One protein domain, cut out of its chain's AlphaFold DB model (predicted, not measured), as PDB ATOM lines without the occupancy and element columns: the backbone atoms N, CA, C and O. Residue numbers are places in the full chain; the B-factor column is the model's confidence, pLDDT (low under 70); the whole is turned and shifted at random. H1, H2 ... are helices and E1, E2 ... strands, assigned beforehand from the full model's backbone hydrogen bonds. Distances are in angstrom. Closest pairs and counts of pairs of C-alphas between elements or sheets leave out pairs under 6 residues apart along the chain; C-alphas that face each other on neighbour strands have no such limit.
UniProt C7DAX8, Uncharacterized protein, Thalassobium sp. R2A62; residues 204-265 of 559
ATOM      1  N   GLU A 204     -56.113  42.350  44.174       86.31
ATOM      2  CA  GLU A 204     -55.365  41.716  45.255       86.31
ATOM      3  C   GLU A 204     -55.253  40.223  44.950       86.31
ATOM      4  O   GLU A 204     -56.231  39.592  44.548       86.31
ATOM      5  N   ASP A 205     -54.056  39.674  45.125       82.81
ATOM      6  CA  ASP A 205     -53.817  38.235  45.066       82.81
ATOM      7  C   ASP A 205     -53.614  37.727  46.491       82.81
ATOM      8  O   ASP A 205     -52.866  38.317  47.278       82.81
ATOM      9  N   ILE A 206     -54.363  36.690  46.843       80.69
ATOM     10  CA  ILE A 206     -54.467  36.165  48.200       80.69
ATOM     11  C   ILE A 206     -53.985  34.723  48.141       80.69
ATOM     12  O   ILE A 206     -54.713  33.847  47.682       80.69
ATOM     13  N   SER A 207     -52.765  34.489  48.614       76.06
ATOM     14  CA  SER A 207     -52.161  33.159  48.676       76.06
ATOM     15  C   SER A 207     -51.881  32.767  50.123       76.06
ATOM     16  O   SER A 207     -51.758  33.621  51.005       76.06
ATOM     17  N   ARG A 208     -51.784  31.466  50.388       75.75
ATOM     18  CA  ARG A 208     -51.277  30.964  51.668       75.75
ATOM     19  C   ARG A 208     -49.752  30.986  51.667       75.75
ATOM     20  O   ARG A 208     -49.136  30.997  50.603       75.75
ATOM     21  N   LEU A 209     -49.149  31.059  52.852       72.00
ATOM     22  CA  LEU A 209     -47.693  31.031  52.988       72.00
ATOM     23  C   LEU A 209     -47.118  29.659  52.603       72.00
ATOM     24  O   LEU A 209     -46.068  29.594  51.966       72.00
ATOM     25  N   PHE A 210     -47.830  28.588  52.960       73.12
ATOM     26  CA  PHE A 210     -47.519  27.220  52.570       73.12
ATOM     27  C   PHE A 210     -48.785  26.575  52.006       73.12
ATOM     28  O   PHE A 210     -49.787  26.455  52.709       73.12
ATOM     29  N   ASP A 211     -48.744  26.174  50.735       71.06
ATOM     30  CA  ASP A 211     -49.918  25.641  50.029       71.06
ATOM     31  C   ASP A 211     -50.474  24.358  50.682       71.06
ATOM     32  O   ASP A 211     -51.681  24.116  50.637       71.06
ATOM     33  N   ASP A 212     -49.611  23.594  51.361       73.94
ATOM     34  CA  ASP A 212     -49.948  22.329  52.026       73.94
ATOM     35  C   ASP A 212     -50.446  22.492  53.476       73.94
ATOM     36  O   ASP A 212     -50.895  21.517  54.082       73.94
ATOM     37  N   ASP A 213     -50.395  23.703  54.044       69.25
ATOM     38  CA  ASP A 213     -50.820  23.972  55.421       69.25
ATOM     39  C   ASP A 213     -52.080  24.862  55.447       69.25
ATOM     40  O   ASP A 213     -52.006  26.071  55.183       69.25
ATOM     41  N   PRO A 214     -53.261  24.296  55.772       67.38
ATOM     42  CA  PRO A 214     -54.510  25.042  55.806       67.38
ATOM     43  C   PRO A 214     -54.594  26.075  56.937       67.38
ATOM     44  O   PRO A 214     -55.457  26.954  56.850       67.38
ATOM     45  N   GLU A 215     -53.727  25.988  57.950       72.81
ATOM     46  CA  GLU A 215     -53.629  26.940  59.064       72.81
ATOM     47  C   GLU A 215     -52.599  28.052  58.807       72.81
ATOM     48  O   GLU A 215     -52.529  29.012  59.577       72.81
ATOM     49  N   SER A 216     -51.835  27.972  57.710       71.88
ATOM     50  CA  SER A 216     -50.815  28.971  57.389       71.88
ATOM     51  C   SER A 216     -51.405  30.359  57.117       71.88
ATOM     52  O   SER A 216     -52.488  30.522  56.541       71.88
ATOM     53  N   GLU A 217     -50.669  31.392  57.540       75.88
ATOM     54  CA  GLU A 217     -51.104  32.774  57.378       75.88
ATOM     55  C   GLU A 217     -51.283  33.163  55.904       75.88
ATOM     56  O   GLU A 217     -50.569  32.723  54.997       75.88
ATOM     57  N   VAL A 218     -52.262  34.034  55.674       77.69
ATOM     58  CA  VAL A 218     -52.630  34.511  54.344       77.69
ATOM     59  C   VAL A 218     -51.759  35.703  53.957       77.69
ATOM     60  O   VAL A 218     -51.805  36.762  54.588       77.69
ATOM     61  N   VAL A 219     -51.024  35.569  52.856       78.50
ATOM     62  CA  VAL A 219     -50.218  36.639  52.270       78.50
ATOM     63  C   VAL A 219     -51.033  37.351  51.196       78.50
ATOM     64  O   VAL A 219     -51.449  36.762  50.201       78.50
ATOM     65  N   LYS A 220     -51.242  38.658  51.381       81.19
ATOM     66  CA  LYS A 220     -51.885  39.517  50.379       81.19
ATOM     67  C   LYS A 220     -50.843  40.249  49.548       81.19
ATOM     68  O   LYS A 220     -50.078  41.066  50.073       81.19
ATOM     69  N   ARG A 221     -50.843  39.998  48.245       81.75
ATOM     70  CA  ARG A 221     -50.010  40.698  47.268       81.75
ATOM     71  C   ARG A 221     -50.817  41.799  46.600       81.75
ATOM     72  O   ARG A 221     -51.974  41.611  46.229       81.75
ATOM     73  N   LYS A 222     -50.192  42.966  46.452       84.56
ATOM     74  CA  LYS A 222     -50.838  44.139  45.853       84.56
ATOM     75  C   LYS A 222     -50.651  44.162  44.338       84.56
ATOM     76  O   LYS A 222     -49.672  43.628  43.820       84.56
ATOM     77  N   SER A 223     -51.537  44.877  43.653       86.00
ATOM     78  CA  SER A 223     -51.538  45.070  42.198       86.00
ATOM     79  C   SER A 223     -50.177  45.407  41.582       86.00
ATOM     80  O   SER A 223     -49.810  44.824  40.567       86.00
ATOM     81  N   TYR A 224     -49.370  46.272  42.203       86.69
ATOM     82  CA  TYR A 224     -48.035  46.602  41.682       86.69
ATOM     83  C   TYR A 224     -47.081  45.404  41.627       86.69
ATOM     84  O   TYR A 224     -46.261  45.313  40.717       86.69
ATOM     85  N   GLU A 225     -47.184  44.467  42.569       89.50
ATOM     86  CA  GLU A 225     -46.366  43.254  42.550       89.50
ATOM     87  C   GLU A 225     -46.820  42.285  41.463       89.50
ATOM     88  O   GLU A 225     -45.988  41.583  40.892       89.50
ATOM     89  N   LEU A 226     -48.125  42.259  41.181       91.25
ATOM     90  CA  LEU A 226     -48.697  41.476  40.090       91.25
ATOM     91  C   LEU A 226     -48.284  42.052  38.738       91.25
ATOM     92  O   LEU A 226     -47.863  41.301  37.870       91.25
ATOM     93  N   LEU A 227     -48.310  43.376  38.580       93.38
ATOM     94  CA  LEU A 227     -47.842  44.047  37.365       93.38
ATOM     95  C   LEU A 227     -46.342  43.816  37.118       93.38
ATOM     96  O   LEU A 227     -45.930  43.642  35.977       93.38
ATOM     97  N   GLN A 228     -45.526  43.745  38.176       93.62
ATOM     98  CA  GLN A 228     -44.112  43.365  38.051       93.62
ATOM     99  C   GLN A 228     -43.900  41.913  37.602       93.62
ATOM    100  O   GLN A 228     -42.903  41.635  36.941       93.62
ATOM    101  N   ASP A 229     -44.780  40.982  37.980       93.44
ATOM    102  CA  ASP A 229     -44.740  39.620  37.434       93.44
ATOM    103  C   ASP A 229     -45.236  39.592  35.989       93.44
ATOM    104  O   ASP A 229     -44.579  39.001  35.142       93.44
ATOM    105  N   ARG A 230     -46.347  40.269  35.689       95.56
ATOM    106  CA  ARG A 230     -46.948  40.305  34.349       95.56
ATOM    107  C   ARG A 230     -45.989  40.847  33.300       95.56
ATOM    108  O   ARG A 230     -45.789  40.193  32.290       95.56
ATOM    109  N   VAL A 231     -45.309  41.962  33.573       96.62
ATOM    110  CA  VAL A 231     -44.308  42.510  32.640       96.62
ATOM    111  C   VAL A 231     -43.143  41.543  32.398       96.62
ATOM    112  O   VAL A 231     -42.610  41.476  31.293       96.62
ATOM    113  N   ALA A 232     -42.749  40.770  33.416       95.38
ATOM    114  CA  ALA A 232     -41.687  39.779  33.291       95.38
ATOM    115  C   ALA A 232     -42.142  38.534  32.528       95.38
ATOM    116  O   ALA A 232     -41.394  38.033  31.692       95.38
ATOM    117  N   ASN A 233     -43.372  38.077  32.765       96.25
ATOM    118  CA  ASN A 233     -43.986  37.003  31.993       96.25
ATOM    119  C   ASN A 233     -44.124  37.416  30.525       96.25
ATOM    120  O   ASN A 233     -43.706  36.667  29.651       96.25
ATOM    121  N   HIS A 234     -44.577  38.645  30.262       97.31
ATOM    122  CA  HIS A 234     -44.679  39.195  28.911       97.31
ATOM    123  C   HIS A 234     -43.323  39.233  28.201       97.31
ATOM    124  O   HIS A 234     -43.199  38.844  27.044       97.31
ATOM    125  N   ALA A 235     -42.266  39.651  28.904       96.50
ATOM    126  CA  ALA A 235     -40.917  39.646  28.346       96.50
ATOM    127  C   ALA A 235     -40.438  38.223  28.019       96.50
ATOM    128  O   ALA A 235     -39.842  38.007  26.962       96.50
ATOM    129  N   ALA A 236     -40.731  37.255  28.892       96.19
ATOM    130  CA  ALA A 236     -40.401  35.851  28.671       96.19
ATOM    131  C   ALA A 236     -41.173  35.256  27.479       96.19
ATOM    132  O   ALA A 236     -40.577  34.560  26.658       96.19
ATOM    133  N   GLU A 237     -42.461  35.578  27.329       96.44
ATOM    134  CA  GLU A 237     -43.296  35.170  26.190       96.44
ATOM    135  C   GLU A 237     -42.778  35.730  24.859       96.44
ATOM    136  O   GLU A 237     -42.807  35.044  23.837       96.44
ATOM    137  N   LYS A 238     -42.221  36.946  24.873       95.88
ATOM    138  CA  LYS A 238     -41.547  37.558  23.716       95.88
ATOM    139  C   LYS A 238     -40.105  37.066  23.518       95.88
ATOM    140  O   LYS A 238     -39.426  37.528  22.604       95.88
ATOM    141  N   GLY A 239     -39.622  36.141  24.352       95.62
ATOM    142  CA  GLY A 239     -38.279  35.566  24.255       95.62
ATOM    143  C   GLY A 239     -37.150  36.537  24.615       95.62
ATOM    144  O   GLY A 239     -36.019  36.358  24.160       95.62
ATOM    145  N   LEU A 240     -37.434  37.576  25.403       95.25
ATOM    146  CA  LEU A 240     -36.430  38.542  25.834       95.25
ATOM    147  C   LEU A 240     -35.634  38.001  27.023       95.25
ATOM    148  O   LEU A 240     -36.199  37.504  27.995       95.25
ATOM    149  N   ASP A 241     -34.311  38.172  26.983       94.06
ATOM    150  CA  ASP A 241     -33.423  37.904  28.123       94.06
ATOM    151  C   ASP A 241     -33.534  39.031  29.160       94.06
ATOM    152  O   ASP A 241     -32.619  39.831  29.354       94.06
ATOM    153  N   LEU A 242     -34.715  39.147  29.760       94.50
ATOM    154  CA  LEU A 242     -35.067  40.134  30.763       94.50
ATOM    155  C   LEU A 242     -35.818  39.440  31.899       94.50
ATOM    156  O   LEU A 242     -36.813  38.755  31.691       94.50
ATOM    157  N   SER A 243     -35.330  39.616  33.121       93.38
ATOM    158  CA  SER A 243     -35.869  38.972  34.317       93.38
ATOM    159  C   SER A 243     -36.570  39.969  35.233       93.38
ATOM    160  O   SER A 243     -36.233  41.155  35.285       93.38
ATOM    161  N   ARG A 244     -37.503  39.467  36.046       92.19
ATOM    162  CA  ARG A 244     -38.072  40.236  37.155       92.19
ATOM    163  C   ARG A 244     -36.986  40.595  38.178       92.19
ATOM    164  O   ARG A 244     -36.109  39.784  38.481       92.19
ATOM    165  N   GLY A 245     -37.081  41.794  38.755       89.38
ATOM    166  CA  GLY A 245     -36.331  42.164  39.958       89.38
ATOM    167  C   GLY A 245     -36.693  41.311  41.185       89.38
ATOM    168  O   GLY A 245     -37.616  40.496  41.164       89.38
ATOM    169  N   THR A 246     -35.969  41.502  42.290       87.50
ATOM    170  CA  THR A 246     -36.202  40.716  43.513       87.50
ATOM    171  C   THR A 246     -37.568  41.001  44.142       87.50
ATOM    172  O   THR A 246     -38.030  42.143  44.164       87.50
ATOM    173  N   ARG A 247     -38.216  39.961  44.689       87.69
ATOM    174  CA  ARG A 247     -39.575  40.008  45.260       87.69
ATOM    175  C   ARG A 247     -39.610  40.601  46.671       87.69
ATOM    176  O   ARG A 247     -40.340  40.123  47.530       87.69
ATOM    177  N   ARG A 248     -38.886  41.697  46.901       81.44
ATOM    178  CA  ARG A 248     -38.589  42.211  48.249       81.44
ATOM    179  C   ARG A 248     -39.819  42.417  49.122       81.44
ATOM    180  O   ARG A 248     -39.828  41.954  50.244       81.44
ATOM    181  N   ALA A 249     -40.873  43.056  48.612       80.31
ATOM    182  CA  ALA A 249     -42.087  43.283  49.402       80.31
ATOM    183  C   ALA A 249     -42.760  41.971  49.849       80.31
ATOM    184  O   ALA A 249     -43.349  41.912  50.924       80.31
ATOM    185  N   SER A 250     -42.662  40.920  49.033       81.00
ATOM    186  CA  SER A 250     -43.118  39.582  49.403       81.00
ATOM    187  C   SER A 250     -42.174  38.953  50.419       81.00
ATOM    188  O   SER A 250     -42.641  38.486  51.451       81.00
ATOM    189  N   ASP A 251     -40.868  39.001  50.162       82.94
ATOM    190  CA  ASP A 251     -39.836  38.430  51.033       82.94
ATOM    191  C   ASP A 251     -39.866  39.070  52.434       82.94
ATOM    192  O   ASP A 251     -39.790  38.370  53.437       82.94
ATOM    193  N   GLU A 252     -40.062  40.390  52.523       84.19
ATOM    194  CA  GLU A 252     -40.202  41.138  53.778       84.19
ATOM    195  C   GLU A 252     -41.464  40.737  54.552       84.19
ATOM    196  O   GLU A 252     -41.411  40.602  55.773       84.19
ATOM    197  N   ARG A 253     -42.598  40.523  53.868       83.00
ATOM    198  CA  ARG A 253     -43.828  40.034  54.519       83.00
ATOM    199  C   ARG A 253     -43.650  38.613  55.036       83.00
ATOM    200  O   ARG A 253     -44.017  38.339  56.169       83.00
ATOM    201  N   ILE A 254     -43.057  37.737  54.229       81.25
ATOM    202  CA  ILE A 254     -42.751  36.357  54.620       81.25
ATOM    203  C   ILE A 254     -41.823  36.351  55.841       81.25
ATOM    204  O   ILE A 254     -42.104  35.669  56.822       81.25
ATOM    205  N   ALA A 255     -40.765  37.164  55.823       83.88
ATOM    206  CA  ALA A 255     -39.847  37.300  56.947       83.88
ATOM    207  C   ALA A 255     -40.554  37.809  58.215       83.88
ATOM    208  O   ALA A 255     -40.320  37.253  59.283       83.88
ATOM    209  N   GLN A 256     -41.461  38.790  58.108       83.06
ATOM    210  CA  GLN A 256     -42.270  39.258  59.245       83.06
ATOM    211  C   GLN A 256     -43.153  38.156  59.828       83.06
ATOM    212  O   GLN A 256     -43.182  37.997  61.045       83.06
ATOM    213  N   ILE A 257     -43.840  37.393  58.975       81.62
ATOM    214  CA  ILE A 257     -44.729  36.304  59.402       81.62
ATOM    215  C   ILE A 257     -43.935  35.205  60.119       81.62
ATOM    216  O   ILE A 257     -44.350  34.703  61.158       81.62
ATOM    217  N   ILE A 258     -42.746  34.871  59.612       82.75
ATOM    218  CA  ILE A 258     -41.865  33.844  60.190       82.75
ATOM    219  C   ILE A 258     -41.065  34.393  61.399       82.75
ATOM    220  O   ILE A 258     -40.268  33.682  62.006       82.75
ATOM    221  N   GLY A 259     -41.262  35.660  61.787       82.56
ATOM    222  CA  GLY A 259     -40.563  36.289  62.916       82.56
ATOM    223  C   GLY A 259     -39.069  36.543  62.673       82.56
ATOM    224  O   GLY A 259     -38.309  36.727  63.621       82.56
ATOM    225  N   SER A 260     -38.636  36.539  61.412       84.25
ATOM    226  CA  SER A 260     -37.266  36.855  61.007       84.25
ATOM    227  C   SER A 260     -37.031  38.367  60.946       84.25
ATOM    228  O   SER A 260     -37.935  39.153  60.658       84.25
ATOM    229  N   GLU A 261     -35.789  38.787  61.193       81.88
ATOM    230  CA  GLU A 261     -35.411  40.200  61.150       81.88
ATOM    231  C   GLU A 261     -35.523  40.766  59.725       81.88
ATOM    232  O   GLU A 261     -34.914  40.262  58.778       81.88
ATOM    233  N   VAL A 262     -36.294  41.848  59.568       79.19
ATOM    234  CA  VAL A 262     -36.433  42.558  58.292       79.19
ATOM    235  C   VAL A 262     -35.485  43.745  58.246       79.19
ATOM    236  O   VAL A 262     -35.776  44.825  58.763       79.19
ATOM    237  N   LEU A 263     -34.364  43.563  57.553       73.75
ATOM    238  CA  LEU A 263     -33.433  44.642  57.246       73.75
ATOM    239  C   LEU A 263     -34.007  45.529  56.133       73.75
ATOM    240  O   LEU A 263     -33.808  45.279  54.942       73.75
ATOM    241  N   LYS A 264     -34.716  46.595  56.517       73.25
ATOM    242  CA  LYS A 264     -35.133  47.631  55.565       73.25
ATOM    243  C   LYS A 264     -33.898  48.363  55.056       73.25
ATOM    244  O   LYS A 264     -33.164  48.968  55.833       73.25
ATOM    245  N   ARG A 265     -33.678  48.347  53.740       65.50
ATOM    246  CA  ARG A 265     -32.668  49.223  53.137       65.50
ATOM    247  C   ARG A 265     -33.086  50.674  53.324       65.50
ATOM    248  O   ARG A 265     -34.239  51.026  53.079       65.50
TER     249      ARG A 265
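This is residues 204 to 265 of the 559 residues of an uncharacterized protein of Thalassobium sp. R2A62 (UniProt C7DAX8). A two-strand hairpin, E1 and E2, sits toward one end of the domain, and H1, the longest helix, follows E2 directly, makes a corner with it and reaches away from the hairpin toward the other end. Residues 238 to 247 then fold back beside H1 and bring H2 over E2, on the side away from E1, with residues 258 to 265 as a tail beyond H2. The 62 printed residues hold two named strands and two named helices in the order E1, E2, H1, H2; the sheet has the order E1 - E2, antiparallel, and the class is mixed, helices and strands. The whole is loose, with a radius of gyration of the C-alphas of 13.9 A and spans of 38 by 30 by 19 A.

E1, residues 204 to 208, and E2, residues 218 to 222, form a hairpin, antiparallel with 153 degrees between their directions. C-alphas 206 and 220 face each other at 4.8 A; N 219 and O 207, at 2.8 A, and N 205 and O 221, at 3.1 A, are within hydrogen-bond range. The closest C-alphas of E2 and H2, residues 248 to 257, are those of Arg 221 and Ser 250, 7.3 A apart. E1 and H2 are apart. The closest C-alphas of E1 and H1, residues 223 to 237, are those of Glu 204 and Ser 223, 5.9 A apart. H1 and H2 are only just apart, their closest C-alphas 8.1 A from each other. Every O i to N i+4 pair is within hydrogen-bond range in H2, and 10 of 11 are in H1.

E1 begins at C-alpha 204, (-55.365, 41.716, 45.255), and is 13.2 A long; E2 is 13.0 A. H1 measures 20.5 A and ends at C-alpha 237, (-43.296, 35.170, 26.190). H2 measures 14.0 A and ends at C-alpha 257, (-44.729, 36.304, 59.402).

The C-alphas farthest apart, those of Lys 238 and Gly 259, are 39.2 A apart. The printed part has no cut. The link from E2 to H1 is tight, and those from E1 to E2 and from H1 to H2 are short. The mean pLDDT of the printed part is 84.3; residues 213 to 214 and residue 265 are under 70.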